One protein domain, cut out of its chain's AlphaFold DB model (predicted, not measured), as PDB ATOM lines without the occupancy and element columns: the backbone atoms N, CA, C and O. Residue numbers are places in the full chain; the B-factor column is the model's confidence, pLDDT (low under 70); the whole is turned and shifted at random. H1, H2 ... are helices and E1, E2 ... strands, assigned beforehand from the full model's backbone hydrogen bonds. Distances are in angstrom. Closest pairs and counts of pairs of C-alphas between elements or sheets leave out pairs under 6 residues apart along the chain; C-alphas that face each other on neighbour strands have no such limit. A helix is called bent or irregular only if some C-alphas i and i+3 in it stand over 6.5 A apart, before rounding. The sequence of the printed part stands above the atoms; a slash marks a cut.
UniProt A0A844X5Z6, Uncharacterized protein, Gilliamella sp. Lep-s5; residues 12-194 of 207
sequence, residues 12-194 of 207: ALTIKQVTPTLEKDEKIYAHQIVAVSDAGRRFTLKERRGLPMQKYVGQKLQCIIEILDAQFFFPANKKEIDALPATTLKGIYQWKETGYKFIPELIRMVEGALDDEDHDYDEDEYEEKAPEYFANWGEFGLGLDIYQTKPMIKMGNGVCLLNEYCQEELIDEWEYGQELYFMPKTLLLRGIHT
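This is residues 12 to 194 of the 207 residues of an uncharacterized protein of Gilliamella sp. Lep-s5 (UniProt A0A844X5Z6). Two small barrels of strands, each a ring of five, stand side by side and share the long, bent strands E4 and E8: one is made with E1, E2 and E3, the other with E5, E6 and E7. Off the sheet, H4 and H5 fold into a helical hairpin that makes an arm, while H2 lies in a loop farthest from the mean of the C-alphas. The printed part has 183 residues, with eight named strands and six named helices; along the chain come E1, E2 and E3, then H1, E4, H2, E5, the helices H3, H4 and H5, then E6, E7, H6 and E8; the neighbour pairs E3 and E8 and E4 and E7 are parallel, the other neighbour pairs antiparallel, and the class is mixed, helices and strands. The whole is compact, with a radius of gyration of the C-alphas of 17.9 A and spans of 52 by 50 by 29 A.

In the strongly twisted, branched sheet, E4, residues 60 to 73, and E8, residues 179 to 193, are antiparallel, with N 66 and O 188 2.9 A apart, within hydrogen-bond range like the pairs below. E1, residues 12 to 24, E2, residues 27 to 37, and E3, residues 42 to 47, form a meander, two hairpins in which each strand is the antiparallel neighbour of the one before: N 19 and O 32 are 2.9 A apart, N 33 and O 45 2.8 A. E1 is antiparallel to E4, with N 13 and O 61 at 2.8 A, and E3 is parallel to E8, with N 46 and O 187 at 2.8 A. E7, residues 158 to 162, is parallel to E4, with N 67 and O 161 at 2.8 A. E5, residues 89 to 98, is antiparallel to E8, with N 91 and O 180 at 3.0 A. E6, residues 149 to 155, is antiparallel to E5, with N 94 and O 152 at 2.9 A, and forms a hairpin with E7, with N 153 and O 160 at 2.9 A. H1, residues 53 to 56, and H6, residues 168 to 172, are on opposite faces of the sheet, at heights of 6.9 A and 8.3 A. H3, residues 99 to 102, only grazes the sheet. H4, residues 104 to 111, and H5, residues 123 to 135, touch in a helical hairpin, opposite ways at a shallow tilt of 25 degrees; their closest C-alphas, of Leu 106 and Ala 130, are 6.9 A apart. H2, residues 78 to 82, is not on the sheet. In H2, H4 and H6 every O i to N i+4 pair is within hydrogen-bond range, in H5 7 of 9; H1 and H3 are too short for one.

E1 begins at C-alpha 12 (145.286, 160.634, 109.899) and is 30.7 A long; E4 is 29.9 A, E2 29.0 A. E8, 27.6 A, bends by 98 degrees at residue 183 and ends at C-alpha 193 (136.888, 163.677, 112.772). H5, 18.5 A, is irregular: C-alphas 128 and 131 are 7.1 A apart.

The two C-alphas farthest apart, of Asp 25 and Glu 117, are 56.1 A apart. The printed part has no cut; the links H4 to H5 and H5 to E6 are long. Mean pLDDT of the printed part is 92.5; residues 114 and 117 are under 70.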
ATOM      1  N   ALA A  12     145.543 159.594 110.887       92.38
ATOM      2  CA  ALA A  12     145.286 160.634 109.899       92.38
ATOM      3  C   ALA A  12     145.407 160.097 108.461       92.38
ATOM      4  O   ALA A  12     146.499 159.740 108.012       92.38
ATOM      5  N   LEU A  13     144.301 160.083 107.713       94.69
ATOM      6  CA  LEU A  13     144.233 159.540 106.356       94.69
ATOM      7  C   LEU A  13     143.566 160.512 105.379       94.69
ATOM      8  O   LEU A  13     142.544 161.120 105.677       94.69
ATOM      9  N   THR A  14     144.116 160.614 104.169       96.62
ATOM     10  CA  THR A  14     143.475 161.319 103.053       96.62
ATOM     11  C   THR A  14     142.594 160.360 102.271       96.62
ATOM     12  O   THR A  14     143.098 159.381 101.715       96.62
ATOM     13  N   ILE A  15     141.300 160.654 102.170       97.81
ATOM     14  CA  ILE A  15     140.364 159.842 101.390       97.81
ATOM     15  C   ILE A  15     140.634 160.070  99.903       97.81
ATOM     16  O   ILE A  15     140.627 161.202  99.425       97.81
ATOM     17  N   LYS A  16     140.905 159.003  99.154       98.12
ATOM     18  CA  LYS A  16     141.210 159.073  97.716       98.12
ATOM     19  C   LYS A  16     140.049 158.611  96.853       98.12
ATOM     20  O   LYS A  16     139.838 159.169  95.785       98.12
ATOM     21  N   GLN A  17     139.316 157.604  97.308       98.06
ATOM     22  CA  GLN A  17     138.198 157.035  96.568       98.06
ATOM     23  C   GLN A  17     137.181 156.454  97.541       98.06
ATOM     24  O   GLN A  17     137.557 155.870  98.557       98.06
ATOM     25  N   VAL A  18     135.905 156.588  97.201       97.75
ATOM     26  CA  VAL A  18     134.777 155.987  97.909       97.75
ATOM     27  C   VAL A  18     133.930 155.270  96.866       97.75
ATOM     28  O   VAL A  18     133.620 155.841  95.823       97.75
ATOM     29  N   THR A  19     133.592 154.013  97.131       97.44
ATOM     30  CA  THR A  19     132.752 153.188  96.261       97.44
ATOM     31  C   THR A  19     131.634 152.584  97.108       97.44
ATOM     32  O   THR A  19     131.952 151.870  98.063       97.44
ATOM     33  N   PRO A  20     130.349 152.833  96.802       96.38
ATOM     34  CA  PRO A  20     129.240 152.134  97.448       96.38
ATOM     35  C   PRO A  20     129.376 150.619  97.270       96.38
ATOM     36  O   PRO A  20     129.709 150.140  96.187       96.38
ATOM     37  N   THR A  21     129.152 149.856  98.336       96.44
ATOM     38  CA  THR A  21     129.200 148.381  98.310       96.44
ATOM     39  C   THR A  21     127.882 147.732  98.706       96.44
ATOM     40  O   THR A  21     127.680 146.553  98.424       96.44
ATOM     41  N   LEU A  22     126.982 148.493  99.327       95.00
ATOM     42  CA  LEU A  22     125.606 148.093  99.585       95.00
ATOM     43  C   LEU A  22     124.697 149.304  99.392       95.00
ATOM     44  O   LEU A  22     124.777 150.266 100.157       95.00
ATOM     45  N   GLU A  23     123.833 149.233  98.389       93.19
ATOM     46  CA  GLU A  23     122.875 150.277  98.039       93.19
ATOM     47  C   GLU A  23     121.508 149.639  97.796       93.19
ATOM     48  O   GLU A  23     121.404 148.593  97.151       93.19
ATOM     49  N   LYS A  24     120.462 150.247  98.355       93.69
ATOM     50  CA  LYS A  24     119.078 149.822  98.159       93.69
ATOM     51  C   LYS A  24     118.161 151.032  98.272       93.69
ATOM     52  O   LYS A  24     118.299 151.800  99.220       93.69
ATOM     53  N   ASP A  25     117.223 151.165  97.337       92.06
ATOM     54  CA  ASP A  25     116.225 152.242  97.320       92.06
ATOM     55  C   ASP A  25     116.881 153.640  97.413       92.06
ATOM     56  O   ASP A  25     116.509 154.452  98.253       92.06
ATOM     57  N   GLU A  26     117.929 153.878  96.606       88.56
ATOM     58  CA  GLU A  26     118.736 155.122  96.561       88.56
ATOM     59  C   GLU A  26     119.461 155.484  97.874       88.56
ATOM     60  O   GLU A  26     120.098 156.533  97.992       88.56
ATOM     61  N   LYS A  27     119.416 154.597  98.872       92.06
ATOM     62  CA  LYS A  27     120.138 154.736 100.132       92.06
ATOM     63  C   LYS A  27     121.370 153.840 100.135       92.06
ATOM     64  O   LYS A  27     121.283 152.627  99.933       92.06
ATOM     65  N   ILE A  28     122.523 154.439 100.422       93.19
ATOM     66  CA  ILE A  28     123.785 153.718 100.587       93.19
ATOM     67  C   ILE A  28     123.949 153.324 102.057       93.19
ATOM     68  O   ILE A  28     123.834 154.156 102.955       93.19
ATOM     69  N   TYR A  29     124.237 152.049 102.298       94.56
ATOM     70  CA  TYR A  29     124.399 151.470 103.634       94.56
ATOM     71  C   TYR A  29     125.848 151.091 103.939       94.56
ATOM     72  O   TYR A  29     126.218 150.943 105.103       94.56
ATOM     73  N   ALA A  30     126.674 150.915 102.909       96.19
ATOM     74  CA  ALA A  30     128.074 150.579 103.086       96.19
ATOM     75  C   ALA A  30     128.940 151.112 101.947       96.19
ATOM     76  O   ALA A  30     128.504 151.198 100.795       96.19
ATOM     77  N   HIS A  31     130.195 151.395 102.280       97.31
ATOM     78  CA  HIS A  31     131.212 151.841 101.342       97.31
ATOM     79  C   HIS A  31     132.488 151.011 101.477       97.31
ATOM     80  O   HIS A  31     132.852 150.537 102.557       97.31
ATOM     81  N   GLN A  32     133.217 150.898 100.371       98.06
ATOM     82  CA  GLN A  32     134.648 150.645 100.371       98.06
ATOM     83  C   GLN A  32     135.376 151.964 100.130       98.06
ATOM     84  O   GLN A  32     135.055 152.709  99.204       98.06
ATOM     85  N   ILE A  33     136.376 152.242 100.955       98.19
ATOM     86  CA  ILE A  33     137.111 153.499 100.952       98.19
ATOM     87  C   ILE A  33     138.582 153.194 100.708       98.19
ATOM     88  O   ILE A  33     139.184 152.394 101.418       98.19
ATOM     89  N   VAL A  34     139.178 153.863  99.729       98.06
ATOM     90  CA  VAL A  34     140.629 153.899  99.561       98.06
ATOM     91  C   VAL A  34     141.139 155.179 100.194       98.06
ATOM     92  O   VAL A  34     140.741 156.276  99.793       98.06
ATOM     93  N   ALA A  35     142.059 155.045 101.137       97.19
ATOM     94  CA  ALA A  35     142.677 156.170 101.813       97.19
ATOM     95  C   ALA A  35     144.202 156.034 101.840       97.19
ATOM     96  O   ALA A  35     144.744 154.942 101.657       97.19
ATOM     97  N   VAL A  36     144.901 157.154 102.017       95.69
ATOM     98  CA  VAL A  36     146.368 157.207 102.007       95.69
ATOM     99  C   VAL A  36     146.872 158.022 103.197       95.69
ATOM    100  O   VAL A  36     146.371 159.122 103.426       95.69
ATOM    101  N   SER A  37     147.838 157.499 103.955       92.12
ATOM    102  CA  SER A  37     148.508 158.258 105.024       92.12
ATOM    103  C   SER A  37     149.529 159.252 104.465       92.12
ATOM    104  O   SER A  37     149.911 159.174 103.298       92.12
ATOM    105  N   ASP A  38     150.035 160.155 105.307       88.00
ATOM    106  CA  ASP A  38     151.078 161.117 104.909       88.00
ATOM    107  C   ASP A  38     152.367 160.438 104.424       88.00
ATOM    108  O   ASP A  38     153.042 160.948 103.535       88.00
ATOM    109  N   ALA A  39     152.674 159.249 104.950       87.19
ATOM    110  CA  ALA A  39     153.799 158.425 104.510       87.19
ATOM    111  C   ALA A  39     153.552 157.728 103.152       87.19
ATOM    112  O   ALA A  39     154.316 156.854 102.752       87.19
ATOM    113  N   GLY A  40     152.457 158.054 102.455       89.31
ATOM    114  CA  GLY A  40     152.091 157.465 101.166       89.31
ATOM    115  C   GLY A  40     151.487 156.066 101.272       89.31
ATOM    116  O   GLY A  40     151.274 155.403 100.254       89.31
ATOM    117  N   ARG A  41     151.179 155.590 102.485       89.75
ATOM    118  CA  ARG A  41     150.680 154.231 102.680       89.75
ATOM    119  C   ARG A  41     149.203 154.129 102.327       89.75
ATOM    120  O   ARG A  41     148.397 154.872 102.872       89.75
ATOM    121  N   ARG A  42     148.846 153.180 101.458       93.81
ATOM    122  CA  ARG A  42     147.461 152.934 101.035       93.81
ATOM    123  C   ARG A  42     146.735 151.982 101.988       93.81
ATOM    124  O   ARG A  42     147.281 150.948 102.364       93.81
ATOM    125  N   PHE A  43     145.486 152.314 102.295       94.88
ATOM    126  CA  PHE A  43     144.553 151.534 103.102       94.88
ATOM    127  C   PHE A  43     143.248 151.332 102.332       94.88
ATOM    128  O   PHE A  43     142.778 152.249 101.654       94.88
ATOM    129  N   THR A  44     142.656 150.147 102.469       97.06
ATOM    130  CA  THR A  44     141.303 149.846 101.991       97.06
ATOM    131  C   THR A  44     140.421 149.593 103.207       97.06
ATOM    132  O   THR A  44     140.629 148.616 103.923       97.06
ATOM    133  N   LEU A  45     139.468 150.486 103.457       97.81
ATOM    134  CA  LEU A  45     138.595 150.472 104.628       97.81
ATOM    135  C   LEU A  45     137.168 150.105 104.216       97.81
ATOM    136  O   LEU A  45     136.697 150.510 103.152       97.81
ATOM    137  N   LYS A  46     136.466 149.377 105.080       97.94
ATOM    138  CA  LYS A  46     135.016 149.180 105.007       97.94
ATOM    139  C   LYS A  46     134.327 150.220 105.883       97.94
ATOM    140  O   LYS A  46     134.821 150.545 106.955       97.94
ATOM    141  N   GLU A  47     133.171 150.694 105.461       96.31
ATOM    142  CA  GLU A  47     132.265 151.554 106.228       96.31
ATOM    143  C   GLU A  47     130.870 150.924 106.100       96.31
ATOM    144  O   GLU A  47     130.524 150.466 105.012       96.31
ATOM    145  N   ARG A  48     130.119 150.776 107.198       94.38
ATOM    146  CA  ARG A  48     128.891 149.945 107.265       94.38
ATOM    147  C   ARG A  48     127.681 150.635 107.906       94.38
ATOM    148  O   ARG A  48     126.677 149.988 108.183       94.38
ATOM    149  N   ARG A  49     127.802 151.920 108.208       91.94
ATOM    150  CA  ARG A  49     126.781 152.773 108.821       91.94
ATOM    151  C   ARG A  49     126.096 153.665 107.783       91.94
ATOM    152  O   ARG A  49     125.168 154.385 108.134       91.94
ATOM    153  N   GLY A  50     126.537 153.628 106.522       92.06
ATOM    154  CA  GLY A  50     125.989 154.462 105.454       92.06
ATOM    155  C   GLY A  50     126.363 155.932 105.626       92.06
ATOM    156  O   GLY A  50     125.563 156.816 105.325       92.06
ATOM    157  N   LEU A  51     127.563 156.207 106.146       91.81
ATOM    158  CA  LEU A  51     128.038 157.581 106.303       91.81
ATOM    159  C   LEU A  51     128.173 158.238 104.922       91.81
ATOM    160  O   LEU A  51     128.582 157.563 103.978       91.81
ATOM    161  N   PRO A  52     127.912 159.549 104.771       92.88
ATOM    162  CA  PRO A  52     128.001 160.252 103.490       92.88
ATOM    163  C   PRO A  52     129.464 160.483 103.066       92.88
ATOM    164  O   PRO A  52     129.927 161.616 102.947       92.88
ATOM    165  N   MET A  53     130.221 159.407 102.843       94.69
ATOM    166  CA  MET A  53     131.680 159.441 102.716       94.69
ATOM    167  C   MET A  53     132.175 160.157 101.458       94.69
ATOM    168  O   MET A  53     133.297 160.666 101.438       94.69
ATOM    169  N   GLN A  54     131.334 160.244 100.425       94.81
ATOM    170  CA  GLN A  54     131.670 160.869  99.148       94.81
ATOM    171  C   GLN A  54     132.137 162.325  99.300       94.81
ATOM    172  O   GLN A  54     133.036 162.759  98.581       94.81
ATOM    173  N   LYS A  55     131.583 163.074 100.265       94.88
ATOM    174  CA  LYS A  55     131.934 164.488 100.476       94.88
ATOM    175  C   LYS A  55     133.362 164.699 100.992       94.88
ATOM    176  O   LYS A  55     133.887 165.800 100.868       94.88
ATOM    177  N   TYR A  56     134.003 163.661 101.534       95.81
ATOM    178  CA  TYR A  56     135.364 163.749 102.068       95.81
ATOM    179  C   TYR A  56     136.450 163.331 101.081       95.81
ATOM    180  O   TYR A  56     137.624 163.341 101.441       95.81
ATOM    181  N   VAL A  57     136.105 162.956  99.846       97.31
ATOM    182  CA  VAL A  57     137.115 162.638  98.829       97.31
ATOM    183  C   VAL A  57     138.051 163.838  98.637       97.31
ATOM    184  O   VAL A  57     137.612 164.968  98.459       97.31
ATOM    185  N   GLY A  58     139.358 163.587  98.711       96.44
ATOM    186  CA  GLY A  58     140.406 164.607  98.672       96.44
ATOM    187  C   GLY A  58     140.737 165.238 100.028       96.44
ATOM    188  O   GLY A  58     141.760 165.909 100.137       96.44
ATOM    189  N   GLN A  59     139.932 164.999 101.067       95.50
ATOM    190  CA  GLN A  59     140.135 165.566 102.397       95.50
ATOM    191  C   GLN A  59     140.947 164.634 103.295       95.50
ATOM    192  O   GLN A  59     140.877 163.405 103.186       95.50
ATOM    193  N   LYS A  60     141.708 165.240 104.208       94.25
ATOM    194  CA  LYS A  60     142.410 164.543 105.285       94.25
ATOM    195  C   LYS A  60     141.522 164.497 106.521       94.25
ATOM    196  O   LYS A  60     141.094 165.538 107.004       94.25
ATOM    197  N   LEU A  61     141.287 163.292 107.026       93.69
ATOM    198  CA  LEU A  61     140.467 163.017 108.198       93.69
ATOM    199  C   LEU A  61     141.296 162.321 109.272       93.69
ATOM    200  O   LEU A  61     142.264 161.627 108.968       93.69
ATOM    201  N   GLN A  62     140.882 162.484 110.520       93.25
ATOM    202  CA  GLN A  62     141.279 161.623 111.625       93.25
ATOM    203  C   GLN A  62     140.308 160.443 111.672       93.25
ATOM    204  O   GLN A  62     139.101 160.653 111.772       93.25
ATOM    205  N   CYS A  63     140.815 159.219 111.564       94.12
ATOM    206  CA  CYS A  63     140.000 158.015 111.433       94.12
ATOM    207  C   CYS A  63     140.229 157.074 112.619       94.12
ATOM    208  O   CYS A  63     141.365 156.664 112.868       94.12
ATOM    209  N   ILE A  64     139.149 156.660 113.286       95.19
ATOM    210  CA  ILE A  64     139.181 155.467 114.139       95.19
ATOM    211  C   ILE A  64     139.045 154.265 113.227       95.19
ATOM    212  O   ILE A  64     138.062 154.129 112.490       95.19
ATOM    213  N   ILE A  65     140.052 153.404 113.263       96.00
ATOM    214  CA  ILE A  65     140.123 152.218 112.424       96.00
ATOM    215  C   ILE A  65     140.205 151.012 113.335       96.00
ATOM    216  O   ILE A  65     141.027 150.979 114.248       96.00
ATOM    217  N   GLU A  66     139.380 150.017 113.052       96.50
ATOM    218  CA  GLU A  66     139.507 148.692 113.637       96.50
ATOM    219  C   GLU A  66     140.046 147.719 112.593       96.50
ATOM    220  O   GLU A  66     139.526 147.611 111.477       96.50
ATOM    221  N   ILE A  67     141.100 147.002 112.958       96.12
ATOM    222  CA  ILE A  67     141.629 145.873 112.211       96.12
ATOM    223  C   ILE A  67     140.747 144.674 112.552       96.12
ATOM    224  O   ILE A  67     140.785 144.163 113.665       96.12
ATOM    225  N   LEU A  68     139.917 144.249 111.599       94.88
ATOM    226  CA  LEU A  68     139.039 143.090 111.782       94.88
ATOM    227  C   LEU A  68     139.774 141.773 111.536       94.88
ATOM    228  O   LEU A  68     139.416 140.752 112.106       94.88
ATOM    229  N   ASP A  69     140.758 141.795 110.639       93.88
ATOM    230  CA  ASP A  69     141.570 140.634 110.291       93.88
ATOM    231  C   ASP A  69     142.950 141.095 109.816       93.88
ATOM    232  O   ASP A  69     143.058 142.046 109.027       93.88
ATOM    233  N   ALA A  70     143.995 140.414 110.271       94.44
ATOM    234  CA  ALA A  70     145.373 140.649 109.881       94.44
ATOM    235  C   ALA A  70     146.187 139.353 109.910       94.44
ATOM    236  O   ALA A  70     145.904 138.414 110.645       94.44
ATOM    237  N   GLN A  71     147.234 139.322 109.092       94.69
ATOM    238  CA  GLN A  71     148.294 138.331 109.219       94.69
ATOM    239  C   GLN A  71     149.425 138.926 110.052       94.69
ATOM    240  O   GLN A  71     149.961 139.965 109.670       94.69
ATOM    241  N   PHE A  72     149.790 138.262 111.144       94.75
ATOM    242  CA  PHE A  72     150.917 138.640 111.995       94.75
ATOM    243  C   PHE A  72     152.178 137.866 111.604       94.75
ATOM    244  O   PHE A  72     152.107 136.739 111.112       94.75
ATOM    245  N   PHE A  73     153.329 138.502 111.794       95.44
ATOM    246  CA  PHE A  73     154.649 137.952 111.518       95.44
ATOM    247  C   PHE A  73     155.529 138.121 112.754       95.44
ATOM    248  O   PHE A  73     155.520 139.176 113.386       95.44
ATOM    249  N   PHE A  74     156.333 137.102 113.052       93.94
ATOM    250  CA  PHE A  74     157.211 137.061 114.223       93.94
ATOM    251  C   PHE A  74     158.663 136.863 113.776       93.94
ATOM    252  O   PHE A  74     159.217 135.776 113.941       93.94
ATOM    253  N   PRO A  75     159.268 137.863 113.112       95.19
ATOM    254  CA  PRO A  75     160.637 137.740 112.636       95.19
ATOM    255  C   PRO A  75     161.617 137.715 113.818       95.19
ATOM    256  O   PRO A  75     161.571 138.576 114.694       95.19
ATOM    257  N   ALA A  76     162.552 136.767 113.821       93.94
ATOM    258  CA  ALA A  76     163.543 136.613 114.887       93.94
ATOM    259  C   ALA A  76     164.790 137.494 114.691       93.94
ATOM    260  O   ALA A  76     165.616 137.635 115.593       93.94
ATOM    261  N   ASN A  77     164.990 138.050 113.493       94.31
ATOM    262  CA  ASN A  77     166.195 138.804 113.148       94.31
ATOM    263  C   ASN A  77     165.959 139.805 112.004       94.31
ATOM    264  O   ASN A  77     164.941 139.791 111.313       94.31
ATOM    265  N   LYS A  78     166.954 140.669 111.770       93.69
ATOM    266  CA  LYS A  78     166.895 141.725 110.748       93.69
ATOM    267  C   LYS A  78     166.694 141.186 109.326       93.69
ATOM    268  O   LYS A  78     165.946 141.783 108.561       93.69
ATOM    269  N   LYS A  79     167.306 140.046 108.991       95.81
ATOM    270  CA  LYS A  79     167.164 139.419 107.670       95.81
ATOM    271  C   LYS A  79     165.717 138.994 107.411       95.81
ATOM    272  O   LYS A  79     165.232 139.161 106.299       95.81
ATOM    273  N   GLU A  80     165.036 138.466 108.424       96.62
ATOM    274  CA  GLU A  80     163.619 138.110 108.329       96.62
ATOM    275  C   GLU A  80     162.726 139.346 108.219       96.62
ATOM    276  O   GLU A  80     161.837 139.352 107.374       96.62
ATOM    277  N   ILE A  81     163.008 140.412 108.980       93.56
ATOM    278  CA  ILE A  81     162.296 141.697 108.862       93.56
ATOM    279  C   ILE A  81     162.405 142.252 107.435       93.56
ATOM    280  O   ILE A  81     161.406 142.668 106.853       93.56
ATOM    281  N   ASP A  82     163.607 142.240 106.861       93.75
ATOM    282  CA  ASP A  82     163.863 142.779 105.519       93.75
ATOM    283  C   ASP A  82     163.246 141.913 104.403       93.75
ATOM    284  O   ASP A  82     163.051 142.393 103.286       93.75
ATOM    285  N   ALA A  83     162.912 140.653 104.701       95.88
ATOM    286  CA  ALA A  83     162.233 139.735 103.790       95.88
ATOM    287  C   ALA A  83     160.696 139.808 103.872       95.88
ATOM    288  O   ALA A  83     160.013 139.162 103.071       95.88
ATOM    289  N   LEU A  84     160.135 140.569 104.822       95.56
ATOM    290  CA  LEU A  84     158.688 140.721 104.954       95.56
ATOM    291  C   LEU A  84     158.086 141.401 103.712       95.56
ATOM    292  O   LEU A  84     158.735 142.238 103.076       95.56
ATOM    293  N   PRO A  85     156.818 141.102 103.367       94.12
ATOM    294  CA  PRO A  85     156.135 141.787 102.277       94.12
ATOM    295  C   PRO A  85     156.210 143.309 102.437       94.12
ATOM    296  O   PRO A  85     156.022 143.823 103.538       94.12
ATOM    297  N   ALA A  86     156.380 144.052 101.339       89.75
ATOM    298  CA  ALA A  86     156.388 145.523 101.368       89.75
ATOM    299  C   ALA A  86     155.081 146.111 101.941       89.75
ATOM    300  O   ALA A  86     155.035 147.243 102.424       89.75
ATOM    301  N   THR A  87     154.000 145.330 101.909       90.06
ATOM    302  CA  THR A  87     152.713 145.635 102.529       90.06
ATOM    303  C   THR A  87     152.651 145.310 104.027       90.06
ATOM    304  O   THR A  87     151.583 145.421 104.625       90.06
ATOM    305  N   THR A  88     153.763 145.004 104.677       94.69
ATOM    306  CA  THR A  88     153.797 144.838 106.132       94.69
ATOM    307  C   THR A  88     153.822 146.199 106.817       94.69
ATOM    308  O   THR A  88     154.463 147.142 106.351       94.69
ATOM    309  N   LEU A  89     153.059 146.315 107.895       93.12
ATOM    310  CA  LEU A  89     153.051 147.439 108.814       93.12
ATOM    311  C   LEU A  89     153.782 147.042 110.091       93.12
ATOM    312  O   LEU A  89     153.842 145.869 110.455       93.12
ATOM    313  N   LYS A  90     154.315 148.057 110.761       94.56
ATOM    314  CA  LYS A  90     154.953 147.944 112.064       94.56
ATOM    315  C   LYS A  90     154.168 148.791 113.056       94.56
ATOM    316  O   LYS A  90     153.825 149.935 112.744       94.56
ATOM    317  N   GLY A  91     153.906 148.241 114.231       95.06
ATOM    318  CA  GLY A  91     153.242 148.945 115.318       95.06
ATOM    319  C   GLY A  91     153.698 148.444 116.680       95.06
ATOM    320  O   GLY A  91     154.465 147.491 116.766       95.06
ATOM    321  N   ILE A  92     153.231 149.112 117.727       96.12
ATOM    322  CA  ILE A  92     153.507 148.765 119.120       96.12
ATOM    323  C   ILE A  92     152.185 148.405 119.791       96.12
ATOM    324  O   ILE A  92     151.220 149.165 119.680       96.12
ATOM    325  N   TYR A  93     152.131 147.260 120.462       95.62
ATOM    326  CA  TYR A  93     150.954 146.842 121.217       95.62
ATOM    327  C   TYR A  93     150.730 147.747 122.437       95.62
ATOM    328  O   TYR A  93     151.687 148.134 123.111       95.62
ATOM    329  N   GLN A  94     149.480 148.126 122.700       93.88
ATOM    330  CA  GLN A  94     149.091 149.069 123.760       93.88
ATOM    331  C   GLN A  94     148.102 148.459 124.764       93.88
ATOM    332  O   GLN A  94     147.390 149.201 125.424       93.88
ATOM    333  N   TRP A  95     148.057 147.128 124.888       92.62
ATOM    334  CA  TRP A  95     147.060 146.424 125.707       92.62
ATOM    335  C   TRP A  95     145.611 146.681 125.257       92.62
ATOM    336  O   TRP A  95     145.350 147.266 124.197       92.62
ATOM    337  N   LYS A  96     144.665 146.153 126.037       92.94
ATOM    338  CA  LYS A  96     143.229 146.378 125.924       92.94
ATOM    339  C   LYS A  96     142.839 147.666 126.652       92.94
ATOM    340  O   LYS A  96     143.002 147.764 127.862       92.94
ATOM    341  N   GLU A  97     142.298 148.618 125.905       93.00
ATOM    342  CA  GLU A  97     141.980 149.971 126.370       93.00
ATOM    343  C   GLU A  97     140.548 150.359 125.974       93.00
ATOM    344  O   GLU A  97     139.962 149.783 125.048       93.00
ATOM    345  N   THR A  98     139.978 151.348 126.662       93.25
ATOM    346  CA  THR A  98     138.619 151.853 126.397       93.25
ATOM    347  C   THR A  98     138.644 153.033 125.422       93.25
ATOM    348  O   THR A  98     139.607 153.798 125.348       93.25
ATOM    349  N   GLY A  99     137.552 153.229 124.674       92.62
ATOM    350  CA  GLY A  99     137.422 154.314 123.692       92.62
ATOM    351  C   GLY A  99     137.589 155.738 124.250       92.62
ATOM    352  O   GLY A  99     137.924 156.648 123.490       92.62
ATOM    353  N   TYR A 100     137.428 155.942 125.563       93.56
ATOM    354  CA  TYR A 100     137.570 157.261 126.187       93.56
ATOM    355  C   TYR A 100     138.979 157.848 126.000       93.56
ATOM    356  O   TYR A 100     139.124 159.065 125.949       93.56
ATOM    357  N   LYS A 101     140.005 157.007 125.787       92.44
ATOM    358  CA  LYS A 101     141.386 157.422 125.481       92.44
ATOM    359  C   LYS A 101     141.510 158.254 124.195       92.44
ATOM    360  O   LYS A 101     142.570 158.812 123.940       92.44
ATOM    361  N   PHE A 102     140.465 158.359 123.369       91.44
ATOM    362  CA  PHE A 102     140.412 159.254 122.201       91.44
ATOM    363  C   PHE A 102     139.724 160.603 122.485       91.44
ATOM    364  O   PHE A 102     139.594 161.424 121.569       91.44
ATOM    365  N   ILE A 103     139.263 160.828 123.719       91.56
ATOM    366  CA  ILE A 103     138.406 161.948 124.121       91.56
ATOM    367  C   ILE A 103     139.054 162.683 125.308       91.56
ATOM    368  O   ILE A 103     139.015 162.178 126.431       91.56
ATOM    369  N   PRO A 104     139.650 163.871 125.090       88.44
ATOM    370  CA  PRO A 104     140.353 164.622 126.132       88.44
ATOM    371  C   PRO A 104     139.549 164.842 127.415       88.44
ATOM    372  O   PRO A 104     140.089 164.718 128.511       88.44
ATOM    373  N   GLU A 105     138.268 165.174 127.274       89.94
ATOM    374  CA  GLU A 105     137.371 165.484 128.381       89.94
ATOM    375  C   GLU A 105     137.166 164.268 129.285       89.94
ATOM    376  O   GLU A 105     137.223 164.399 130.504       89.94
ATOM    377  N   LEU A 106     137.015 163.079 128.696       91.94
ATOM    378  CA  LEU A 106     136.835 161.847 129.460       91.94
ATOM    379  C   LEU A 106     138.137 161.333 130.066       91.94
ATOM    380  O   LEU A 106     138.107 160.776 131.154       91.94
ATOM    381  N   ILE A 107     139.283 161.547 129.413       90.12
ATOM    382  CA  ILE A 107     140.580 161.252 130.039       90.12
ATOM    383  C   ILE A 107     140.724 162.050 131.327       90.12
ATOM    384  O   ILE A 107     141.115 161.488 132.337       90.12
ATOM    385  N   ARG A 108     140.364 163.337 131.314       85.69
ATOM    386  CA  ARG A 108     140.412 164.173 132.519       85.69
ATOM    387  C   ARG A 108     139.497 163.661 133.628       85.69
ATOM    388  O   ARG A 108     139.887 163.719 134.782       85.69
ATOM    389  N   MET A 109     138.311 163.161 133.282       89.75
ATOM    390  CA  MET A 109     137.391 162.578 134.266       89.75
ATOM    391  C   MET A 109     137.902 161.259 134.845       89.75
ATOM    392  O   MET A 109     137.665 160.991 136.011       89.75
ATOM    393  N   VAL A 110     138.580 160.423 134.052       89.50
ATOM    394  CA  VAL A 110     139.005 159.079 134.487       89.50
ATOM    395  C   VAL A 110     140.393 159.087 135.131       89.50
ATOM    396  O   VAL A 110     140.626 158.394 136.113       89.50
ATOM    397  N   GLU A 111     141.326 159.852 134.571       87.25
ATOM    398  CA  GLU A 111     142.749 159.846 134.942       87.25
ATOM    399  C   GLU A 111     143.202 161.131 135.637       87.25
ATOM    400  O   GLU A 111     144.354 161.211 136.057       87.25
ATOM    401  N   GLY A 112     142.327 162.132 135.746       82.25
ATOM    402  CA  GLY A 112     142.663 163.429 136.316       82.25
ATOM    403  C   GLY A 112     143.477 164.320 135.382       82.25
ATOM    404  O   GLY A 112     143.804 163.990 134.234       82.25
ATOM    405  N   ALA A 113     143.788 165.521 135.867       77.31
ATOM    406  CA  ALA A 113     144.807 166.357 135.249       77.31
ATOM    407  C   ALA A 113     146.209 165.855 135.640       77.31
ATOM    408  O   ALA A 113     146.389 165.216 136.669       77.31
ATOM    409  N   LEU A 114     147.228 166.161 134.829       66.44
ATOM    410  CA  LEU A 114     148.608 165.716 135.098       66.44
ATOM    411  C   LEU A 114     149.177 166.242 136.429       66.44
ATOM    412  O   LEU A 114     150.181 165.718 136.904       66.44
ATOM    413  N   ASP A 115     148.591 167.307 136.968       70.44
ATOM    414  CA  ASP A 115     148.955 167.975 138.214       70.44
ATOM    415  C   ASP A 115     147.997 167.673 139.378       70.44
ATOM    416  O   ASP A 115     148.176 168.234 140.458       70.44
ATOM    417  N   ASP A 116     147.014 166.791 139.177       76.06
ATOM    418  CA  ASP A 116     146.037 166.403 140.192       76.06
ATOM    419  C   ASP A 116     146.352 165.004 140.739       76.06
ATOM    420  O   ASP A 116     145.941 163.985 140.185       76.06
ATOM    421  N   GLU A 117     147.151 164.952 141.809       69.75
ATOM    422  CA  GLU A 117     147.538 163.691 142.465       69.75
ATOM    423  C   GLU A 117     146.396 163.063 143.286       69.75
ATOM    424  O   GLU A 117     146.468 161.873 143.595       69.75
ATOM    425  N   ASP A 118     145.344 163.829 143.598       78.50
ATOM    426  CA  ASP A 118     144.214 163.420 144.445       78.50
ATOM    427  C   ASP A 118     142.917 163.219 143.634       78.50
ATOM    428  O   ASP A 118     141.821 163.240 144.196       78.50
ATOM    429  N   HIS A 119     143.028 163.031 142.311       83.81
ATOM    430  CA  HIS A 119     141.871 162.848 141.435       83.81
ATOM    431  C   HIS A 119     141.027 161.639 141.860       83.81
ATOM    432  O   HIS A 119     141.480 160.492 141.795       83.81
ATOM    433  N   ASP A 120     139.785 161.906 142.262       86.00
ATOM    434  CA  ASP A 120     138.800 160.891 142.628       86.00
ATOM    435  C   ASP A 120     137.849 160.670 141.447       86.00
ATOM    436  O   ASP A 120     137.116 161.571 141.034       86.00
ATOM    437  N   TYR A 121     137.909 159.479 140.855       87.88
ATOM    438  CA  TYR A 121     137.073 159.119 139.714       87.88
ATOM    439  C   TYR A 121     135.626 158.886 140.165       87.88
ATOM    440  O   TYR A 121     135.342 157.931 140.889       87.88
ATOM    441  N   ASP A 122     134.712 159.724 139.673       91.62
ATOM    442  CA  ASP A 122     133.269 159.564 139.855       91.62
ATOM    443  C   ASP A 122     132.662 158.776 138.677       91.62
ATOM    444  O   ASP A 122     132.557 159.261 137.545       91.62
ATOM    445  N   GLU A 123     132.277 157.527 138.947       92.69
ATOM    446  CA  GLU A 123     131.647 156.644 137.963       92.69
ATOM    447  C   GLU A 123     130.256 157.134 137.538       92.69
ATOM    448  O   GLU A 123     129.920 157.020 136.358       92.69
ATOM    449  N   ASP A 124     129.485 157.741 138.448       95.38
ATOM    450  CA  ASP A 124     128.150 158.263 138.139       95.38
ATOM    451  C   ASP A 124     128.264 159.461 137.179       95.38
ATOM    452  O   ASP A 124     127.518 159.559 136.197       95.38
ATOM    453  N   GLU A 125     129.249 160.343 137.397       94.12
ATOM    454  CA  GLU A 125     129.546 161.445 136.469       94.12
ATOM    455  C   GLU A 125     129.965 160.920 135.085       94.12
ATOM    456  O   GLU A 125     129.548 161.460 134.049       94.12
ATOM    457  N   TYR A 126     130.776 159.858 135.043       94.25
ATOM    458  CA  TYR A 126     131.190 159.239 133.786       94.25
ATOM    459  C   TYR A 126     130.005 158.632 133.031       94.25
ATOM    460  O   TYR A 126     129.861 158.881 131.830       94.25
ATOM    461  N   GLU A 127     129.146 157.867 133.709       95.62
ATOM    462  CA  GLU A 127     127.942 157.270 133.120       95.62
ATOM    463  C   GLU A 127     127.003 158.325 132.534       95.62
ATOM    464  O   GLU A 127     126.453 158.131 131.443       95.62
ATOM    465  N   GLU A 128     126.858 159.463 133.216       96.44
ATOM    466  CA  GLU A 128     126.032 160.573 132.752       96.44
ATOM    467  C   GLU A 128     126.613 161.231 131.488       96.44
ATOM    468  O   GLU A 128     125.886 161.484 130.521       96.44
ATOM    469  N   LYS A 129     127.925 161.504 131.465       96.00
ATOM    470  CA  LYS A 129     128.549 162.350 130.433       96.00
ATOM    471  C   LYS A 129     129.125 161.592 129.242       96.00
ATOM    472  O   LYS A 129     129.065 162.085 128.109       96.00
ATOM    473  N   ALA A 130     129.706 160.412 129.452       96.00
ATOM    474  CA  ALA A 130     130.405 159.664 128.406       96.00
ATOM    475  C   ALA A 130     129.555 159.385 127.150       96.00
ATOM    476  O   ALA A 130     130.099 159.535 126.049       96.00
ATOM    477  N   PRO A 131     128.249 159.051 127.240       96.75
ATOM    478  CA  PRO A 131     127.428 158.817 126.054       96.75
ATOM    479  C   PRO A 131     127.408 160.009 125.089       96.75
ATOM    480  O   PRO A 131     127.546 159.822 123.877       96.75
ATOM    481  N   GLU A 132     127.287 161.233 125.614       95.75
ATOM    482  CA  GLU A 132     127.277 162.449 124.800       95.75
ATOM    483  C   GLU A 132     128.635 162.671 124.128       95.75
ATOM    484  O   GLU A 132     128.703 162.884 122.915       95.75
ATOM    485  N   TYR A 133     129.725 162.554 124.886       95.38
ATOM    486  CA  TYR A 133     131.075 162.714 124.350       95.38
ATOM    487  C   TYR A 133     131.404 161.690 123.258       95.38
ATOM    488  O   TYR A 133     131.973 162.049 122.226       95.38
ATOM    489  N   PHE A 134     131.016 160.425 123.434       95.56
ATOM    490  CA  PHE A 134     131.213 159.388 122.421       95.56
ATOM    491  C   PHE A 134     130.365 159.633 121.168       95.56
ATOM    492  O   PHE A 134     130.861 159.436 120.053       95.56
ATOM    493  N   ALA A 135     129.109 160.065 121.324       94.00
ATOM    494  CA  ALA A 135     128.209 160.367 120.210       94.00
ATOM    495  C   ALA A 135     128.670 161.592 119.406       94.00
ATOM    496  O   ALA A 135     128.585 161.594 118.176       94.00
ATOM    497  N   ASN A 136     129.220 162.592 120.096       92.56
ATOM    498  CA  ASN A 136     129.705 163.841 119.514       92.56
ATOM    499  C   ASN A 136     131.199 163.810 119.160       92.56
ATOM    500  O   ASN A 136     131.751 164.817 118.714       92.56
ATOM    501  N   TRP A 137     131.872 162.666 119.320       91.25
ATOM    502  CA  TRP A 137     133.249 162.527 118.868       91.25
ATOM    503  C   TRP A 137     133.306 162.620 117.339       91.25
ATOM    504  O   TRP A 137     132.895 161.712 116.609       91.25
ATOM    505  N   GLY A 138     133.815 163.745 116.840       89.56
ATOM    506  CA  GLY A 138     133.858 164.018 115.408       89.56
ATOM    507  C   GLY A 138     132.467 164.198 114.814       89.56
ATOM    508  O   GLY A 138     131.604 164.821 115.417       89.56
ATOM    509  N   GLU A 139     132.255 163.718 113.589       89.19
ATOM    510  CA  GLU A 139     130.997 163.999 112.876       89.19
ATOM    511  C   GLU A 139     129.929 162.911 113.059       89.19
ATOM    512  O   GLU A 139     128.744 163.169 112.868       89.19
ATOM    513  N   PHE A 140     130.332 161.689 113.419       89.94
ATOM    514  CA  PHE A 140     129.444 160.516 113.463       89.94
ATOM    515  C   PHE A 140     129.700 159.620 114.680       89.94
ATOM    516  O   PHE A 140     129.509 158.398 114.613       89.94
ATOM    517  N   GLY A 141     130.210 160.217 115.752       92.06
ATOM    518  CA  GLY A 141     130.640 159.527 116.956       92.06
ATOM    519  C   GLY A 141     131.852 158.614 116.764       92.06
ATOM    520  O   GLY A 141     132.304 158.319 115.646       92.06
ATOM    521  N   LEU A 142     132.357 158.123 117.895       91.38
ATOM    522  CA  LEU A 142     133.538 157.259 117.970       91.38
ATOM    523  C   LEU A 142     133.288 155.872 117.349       91.38
ATOM    524  O   LEU A 142     134.194 155.268 116.771       91.38
ATOM    525  N   GLY A 143     132.044 155.385 117.428       89.06
ATOM    526  CA  GLY A 143     131.639 154.073 116.909       89.06
ATOM    527  C   GLY A 143     131.966 152.894 117.836       89.06
ATOM    528  O   GLY A 143     132.097 151.765 117.347       89.06
ATOM    529  N   LEU A 144     132.102 153.174 119.136       92.25
ATOM    530  CA  LEU A 144     132.285 152.231 120.243       92.25
ATOM    531  C   LEU A 144     131.276 152.544 121.356       92.25
ATOM    532  O   LEU A 144     130.854 153.695 121.471       92.25
ATOM    533  N   ASP A 145     130.941 151.550 122.176       93.62
ATOM    534  CA  ASP A 145     130.202 151.779 123.425       93.62
ATOM    535  C   ASP A 145     131.139 152.335 124.511       93.62
ATOM    536  O   ASP A 145     132.353 152.113 124.457       93.62
ATOM    537  N   ILE A 146     130.587 153.029 125.512       94.75
ATOM    538  CA  ILE A 146     131.378 153.758 126.522       94.75
ATOM    539  C   ILE A 146     132.323 152.848 127.328       94.75
ATOM    540  O   ILE A 146     133.450 153.237 127.608       94.75
ATOM    541  N   TYR A 147     131.921 151.599 127.584       94.31
ATOM    542  CA  TYR A 147     132.734 150.579 128.264       94.31
ATOM    543  C   TYR A 147     133.357 149.557 127.309       94.31
ATOM    544  O   TYR A 147     133.947 148.565 127.741       94.31
ATOM    545  N   GLN A 148     133.215 149.755 125.995       94.19
ATOM    546  CA  GLN A 148     133.795 148.830 125.037       94.19
ATOM    547  C   GLN A 148     135.315 148.952 125.057       94.19
ATOM    548  O   GLN A 148     135.899 149.963 124.662       94.19
ATOM    549  N   THR A 149     135.945 147.858 125.458       94.00
ATOM    550  CA  THR A 149     137.390 147.699 125.502       94.00
ATOM    551  C   THR A 149     137.879 146.948 124.266       94.00
ATOM    552  O   THR A 149     137.229 146.019 123.770       94.00
ATOM    553  N   LYS A 150     139.019 147.377 123.725       95.00
ATOM    554  CA  LYS A 150     139.644 146.791 122.533       95.00
ATOM    555  C   LYS A 150     141.161 146.751 122.707       95.00
ATOM    556  O   LYS A 150     141.714 147.731 123.201       95.00
ATOM    557  N   PRO A 151     141.858 145.700 122.248       95.25
ATOM    558  CA  PRO A 151     143.298 145.735 122.094       95.25
ATOM    559  C   PRO A 151     143.657 146.788 121.060       95.25
ATOM    560  O   PRO A 151     142.941 146.980 120.068       95.25
ATOM    561  N   MET A 152     144.772 147.465 121.282       95.25
ATOM    562  CA  MET A 152     145.178 148.581 120.447       95.25
ATOM    563  C   MET A 152     146.610 148.425 119.942       95.25
ATOM    564  O   MET A 152     147.490 147.901 120.623       95.25
ATOM    565  N   ILE A 153     146.847 148.902 118.719       95.31
ATOM    566  CA  ILE A 153     148.171 148.956 118.100       95.31
ATOM    567  C   ILE A 153     148.473 150.404 117.714       95.31
ATOM    568  O   ILE A 153     147.799 150.995 116.864       95.31
ATOM    569  N   LYS A 154     149.525 150.971 118.307       94.12
ATOM    570  CA  LYS A 154     150.073 152.287 117.963       94.12
ATOM    571  C   LYS A 154     150.906 152.165 116.689       94.12
ATOM    572  O   LYS A 154     151.892 151.432 116.643       94.12
ATOM    573  N   MET A 155     150.512 152.882 115.640       89.81
ATOM    574  CA  MET A 155     151.199 152.952 114.350       89.81
ATOM    575  C   MET A 155     151.571 154.399 114.030       89.81
ATOM    576  O   MET A 155     150.703 155.238 113.779       89.81
ATOM    577  N   GLY A 156     152.871 154.695 113.968       82.56
ATOM    578  CA  GLY A 156     153.341 156.055 113.706       82.56
ATOM    579  C   GLY A 156     152.782 157.039 114.736       82.56
ATOM    580  O   GLY A 156     153.105 156.944 115.915       82.56
ATOM    581  N   ASN A 157     151.943 157.974 114.289       79.38
ATOM    582  CA  ASN A 157     151.332 158.994 115.140       79.38
ATOM    583  C   ASN A 157     149.884 158.693 115.561       79.38
ATOM    584  O   ASN A 157     149.269 159.580 116.140       79.38
ATOM    585  N   GLY A 158     149.332 157.516 115.253       89.56
ATOM    586  CA  GLY A 158     147.948 157.170 115.581       89.56
ATOM    587  C   GLY A 158     147.792 155.755 116.126       89.56
ATOM    588  O   GLY A 158     148.719 154.950 116.082       89.56
ATOM    589  N   VAL A 159     146.603 155.447 116.630       93.75
ATOM    590  CA  VAL A 159     146.245 154.150 117.208       93.75
ATOM    591  C   VAL A 159     145.131 153.509 116.385       93.75
ATOM    592  O   VAL A 159     144.213 154.182 115.915       93.75
ATOM    593  N   CYS A 160     145.233 152.201 116.169       95.38
ATOM    594  CA  CYS A 160     144.175 151.383 115.587       95.38
ATOM    595  C   CYS A 160     143.683 150.368 116.614       95.38
ATOM    596  O   CYS A 160     144.473 149.806 117.369       95.38
ATOM    597  N   LEU A 161     142.379 150.127 116.597       96.00
ATOM    598  CA  LEU A 161     141.730 149.086 117.381       96.00
ATOM    599  C   LEU A 161     141.959 147.733 116.704       96.00
ATOM    600  O   LEU A 161     142.095 147.663 115.479       96.00
ATOM    601  N   LEU A 162     141.931 146.659 117.477       95.44
ATOM    602  CA  LEU A 162     141.992 145.290 116.988       95.44
ATOM    603  C   LEU A 162     140.711 144.545 117.369       95.44
ATOM    604  O   LEU A 162     140.169 144.721 118.458       95.44
ATOM    605  N   ASN A 163     140.202 143.719 116.462       92.56
ATOM    606  CA  ASN A 163     139.139 142.783 116.792       92.56
ATOM    607  C   ASN A 163     139.747 141.513 117.398       92.56
ATOM    608  O   ASN A 163     140.363 140.728 116.683       92.56
ATOM    609  N   GLU A 164     139.523 141.299 118.695       87.44
ATOM    610  CA  GLU A 164     140.005 140.119 119.427       87.44
ATOM    611  C   GLU A 164     139.519 138.803 118.823       87.44
ATOM    612  O   GLU A 164     140.287 137.857 118.735       87.44
ATOM    613  N   TYR A 165     138.287 138.744 118.315       85.06
ATOM    614  CA  TYR A 165     137.643 137.481 117.940       85.06
ATOM    615  C   TYR A 165     138.419 136.673 116.888       85.06
ATOM    616  O   TYR A 165     138.327 135.451 116.836       85.06
ATOM    617  N   CYS A 166     139.168 137.343 116.010       77.00
ATOM    618  CA  CYS A 166     139.930 136.668 114.961       77.00
ATOM    619  C   CYS A 166     141.380 136.352 115.353       77.00
ATOM    620  O   CYS A 166     142.056 135.682 114.572       77.00
ATOM    621  N   GLN A 167     141.876 136.856 116.489       82.50
ATOM    622  CA  GLN A 167     143.277 136.734 116.912       82.50
ATOM    623  C   GLN A 167     143.455 136.548 118.431       82.50
ATOM    624  O   GLN A 167     144.544 136.805 118.927       82.50
ATOM    625  N   GLU A 168     142.424 136.119 119.159       86.69
ATOM    626  CA  GLU A 168     142.399 136.044 120.631       86.69
ATOM    627  C   GLU A 168     143.631 135.323 121.192       86.69
ATOM    628  O   GLU A 168     144.419 135.939 121.900       86.69
ATOM    629  N   GLU A 169     143.888 134.093 120.731       86.88
ATOM    630  CA  GLU A 169     145.047 133.291 121.160       86.88
ATOM    631  C   GLU A 169     146.389 134.010 120.951       86.88
ATOM    632  O   GLU A 169     147.286 133.899 121.776       86.88
ATOM    633  N   LEU A 170     146.539 134.763 119.854       89.19
ATOM    634  CA  LEU A 170     147.771 135.511 119.590       89.19
ATOM    635  C   LEU A 170     147.883 136.752 120.476       89.19
ATOM    636  O   LEU A 170     148.984 137.099 120.886       89.19
ATOM    637  N   ILE A 171     146.770 137.449 120.710       90.25
ATOM    638  CA  ILE A 171     146.739 138.695 121.483       90.25
ATOM    639  C   ILE A 171     147.031 138.415 122.957       90.25
ATOM    640  O   ILE A 171     147.747 139.197 123.577       90.25
ATOM    641  N   ASP A 172     146.525 137.304 123.492       89.62
ATOM    642  CA  ASP A 172     146.725 136.903 124.889       89.62
ATOM    643  C   ASP A 172     148.201 136.634 125.230       89.62
ATOM    644  O   ASP A 172     148.608 136.749 126.386       89.62
ATOM    645  N   GLU A 173     149.017 136.302 124.227       92.50
ATOM    646  CA  GLU A 173     150.460 136.097 124.378       92.50
ATOM    647  C   GLU A 173     151.276 137.395 124.271       92.50
ATOM    648  O   GLU A 173     152.489 137.372 124.493       92.50
ATOM    649  N   TRP A 174     150.665 138.526 123.898       94.44
ATOM    650  CA  TRP A 174     151.404 139.769 123.681       94.44
ATOM    651  C   TRP A 174     151.636 140.569 124.957       94.44
ATOM    652  O   TRP A 174     150.761 140.739 125.804       94.44
ATOM    653  N   GLU A 175     152.814 141.180 125.035       94.44
ATOM    654  CA  GLU A 175     153.184 142.071 126.132       94.44
ATOM    655  C   GLU A 175     152.977 143.541 125.753       94.44
ATOM    656  O   GLU A 175     153.222 143.959 124.615       94.44
ATOM    657  N   TYR A 176     152.556 144.372 126.711       93.75
ATOM    658  CA  TYR A 176     152.484 145.820 126.498       93.75
ATOM    659  C   TYR A 176     153.835 146.365 126.003       93.75
ATOM    660  O   TYR A 176     154.886 146.074 126.569       93.75
ATOM    661  N   GLY A 177     153.812 147.177 124.944       93.56
ATOM    662  CA  GLY A 177     155.030 147.707 124.332       93.56
ATOM    663  C   GLY A 177     155.715 146.753 123.346       93.56
ATOM    664  O   GLY A 177     156.697 147.152 122.716       93.56
ATOM    665  N   GLN A 178     155.196 145.535 123.154       94.94
ATOM    666  CA  GLN A 178     155.719 144.598 122.165       94.94
ATOM    667  C   GLN A 178     155.599 145.164 120.749       94.94
ATOM    668  O   GLN A 178     154.569 145.705 120.333       94.94
ATOM    669  N   GLU A 179     156.673 145.004 119.982       96.00
ATOM    670  CA  GLU A 179     156.712 145.361 118.574       96.00
ATOM    671  C   GLU A 179     156.026 144.291 117.721       96.00
ATOM    672  O   GLU A 179     156.382 143.114 117.764       96.00
ATOM    673  N   LEU A 180     155.058 144.715 116.913       96.06
ATOM    674  CA  LEU A 180     154.251 143.845 116.068       96.06
ATOM    675  C   LEU A 180     154.492 144.150 114.591       96.06
ATOM    676  O   LEU A 180     154.470 145.309 114.161       96.06
ATOM    677  N   TYR A 181     154.640 143.086 113.802       96.56
ATOM    678  CA  TYR A 181     154.694 143.128 112.345       96.56
ATOM    679  C   TYR A 181     153.445 142.468 111.785       96.56
ATOM    680  O   TYR A 181     153.161 141.310 112.087       96.56
ATOM    681  N   PHE A 182     152.680 143.188 110.970       95.31
ATOM    682  CA  PHE A 182     151.399 142.673 110.498       95.31
ATOM    683  C   PHE A 182     150.967 143.250 109.157       95.31
ATOM    684  O   PHE A 182     151.314 144.365 108.776       95.31
ATOM    685  N   MET A 183     150.158 142.486 108.436       95.00
ATOM    686  CA  MET A 183     149.516 142.903 107.199       95.00
ATOM    687  C   MET A 183     147.998 142.861 107.394       95.00
ATOM    688  O   MET A 183     147.423 141.768 107.436       95.00
ATOM    689  N   PRO A 184     147.328 144.024 107.504       93.44
ATOM    690  CA  PRO A 184     145.878 144.061 107.612       93.44
ATOM    691  C   PRO A 184     145.215 143.497 106.357       93.44
ATOM    692  O   PRO A 184     145.528 143.913 105.240       93.44
ATOM    693  N   LYS A 185     144.265 142.582 106.547       93.06
ATOM    694  CA  LYS A 185     143.425 142.021 105.480       93.06
ATOM    695  C   LYS A 185     142.093 142.747 105.392       93.06
ATOM    696  O   LYS A 185     141.628 143.066 104.301       93.06
ATOM    697  N   THR A 186     141.486 143.024 106.545       95.00
ATOM    698  CA  THR A 186     140.220 143.750 106.629       95.00
ATOM    699  C   THR A 186     140.311 144.858 107.666       95.00
ATOM    700  O   THR A 186     140.621 144.612 108.826       95.00
ATOM    701  N   LEU A 187     139.971 146.075 107.243       96.94
ATOM    702  CA  LEU A 187     139.900 147.263 108.089       96.94
ATOM    703  C   LEU A 187     138.478 147.828 108.075       96.94
ATOM    704  O   LEU A 187     137.836 147.861 107.021       96.94
ATOM    705  N   LEU A 188     138.002 148.295 109.222       97.06
ATOM    706  CA  LEU A 188     136.707 148.941 109.405       97.06
ATOM    707  C   LEU A 188     136.913 150.381 109.875       97.06
ATOM    708  O   LEU A 188     137.636 150.629 110.835       97.06
ATOM    709  N   LEU A 189     136.253 151.324 109.212       96.94
ATOM    710  CA  LEU A 189     136.150 152.705 109.653       96.94
ATOM    711  C   LEU A 189     135.054 152.807 110.720       96.94
ATOM    712  O   LEU A 189     133.875 152.607 110.423       96.94
ATOM    713  N   ARG A 190     135.457 153.111 111.954       94.94
ATOM    714  CA  ARG A 190     134.574 153.221 113.123       94.94
ATOM    715  C   ARG A 190     134.070 154.640 113.343       94.94
ATOM    716  O   ARG A 190     132.886 154.817 113.590       94.94
ATOM    717  N   GLY A 191     134.934 155.633 113.168       93.38
ATOM    718  CA  GLY A 191     134.634 157.042 113.412       93.38
ATOM    719  C   GLY A 191     135.520 157.952 112.568       93.38
ATOM    720  O   GLY A 191     136.607 157.546 112.144       93.38
ATOM    721  N   ILE A 192     135.054 159.178 112.320       93.94
ATOM    722  CA  ILE A 192     135.835 160.212 111.635       93.94
ATOM    723  C   ILE A 192     135.730 161.554 112.344       93.94
ATOM    724  O   ILE A 192     134.672 161.926 112.850       93.94
ATOM    725  N   HIS A 193     136.815 162.314 112.279       91.62
ATOM    726  CA  HIS A 193     136.888 163.677 112.772       91.62
ATOM    727  C   HIS A 193     137.630 164.558 111.749       91.62
ATOM    728  O   HIS A 193     138.702 164.202 111.253       91.62
ATOM    729  N   THR A 194     137.047 165.704 111.392       86.44
ATOM    730  CA  THR A 194     137.566 166.630 110.361       86.44
ATOM    731  C   THR A 194     138.513 167.691 110.931       86.44
ATOM    732  O   THR A 194     139.355 168.230 110.216       86.44
TER     733      THR A 194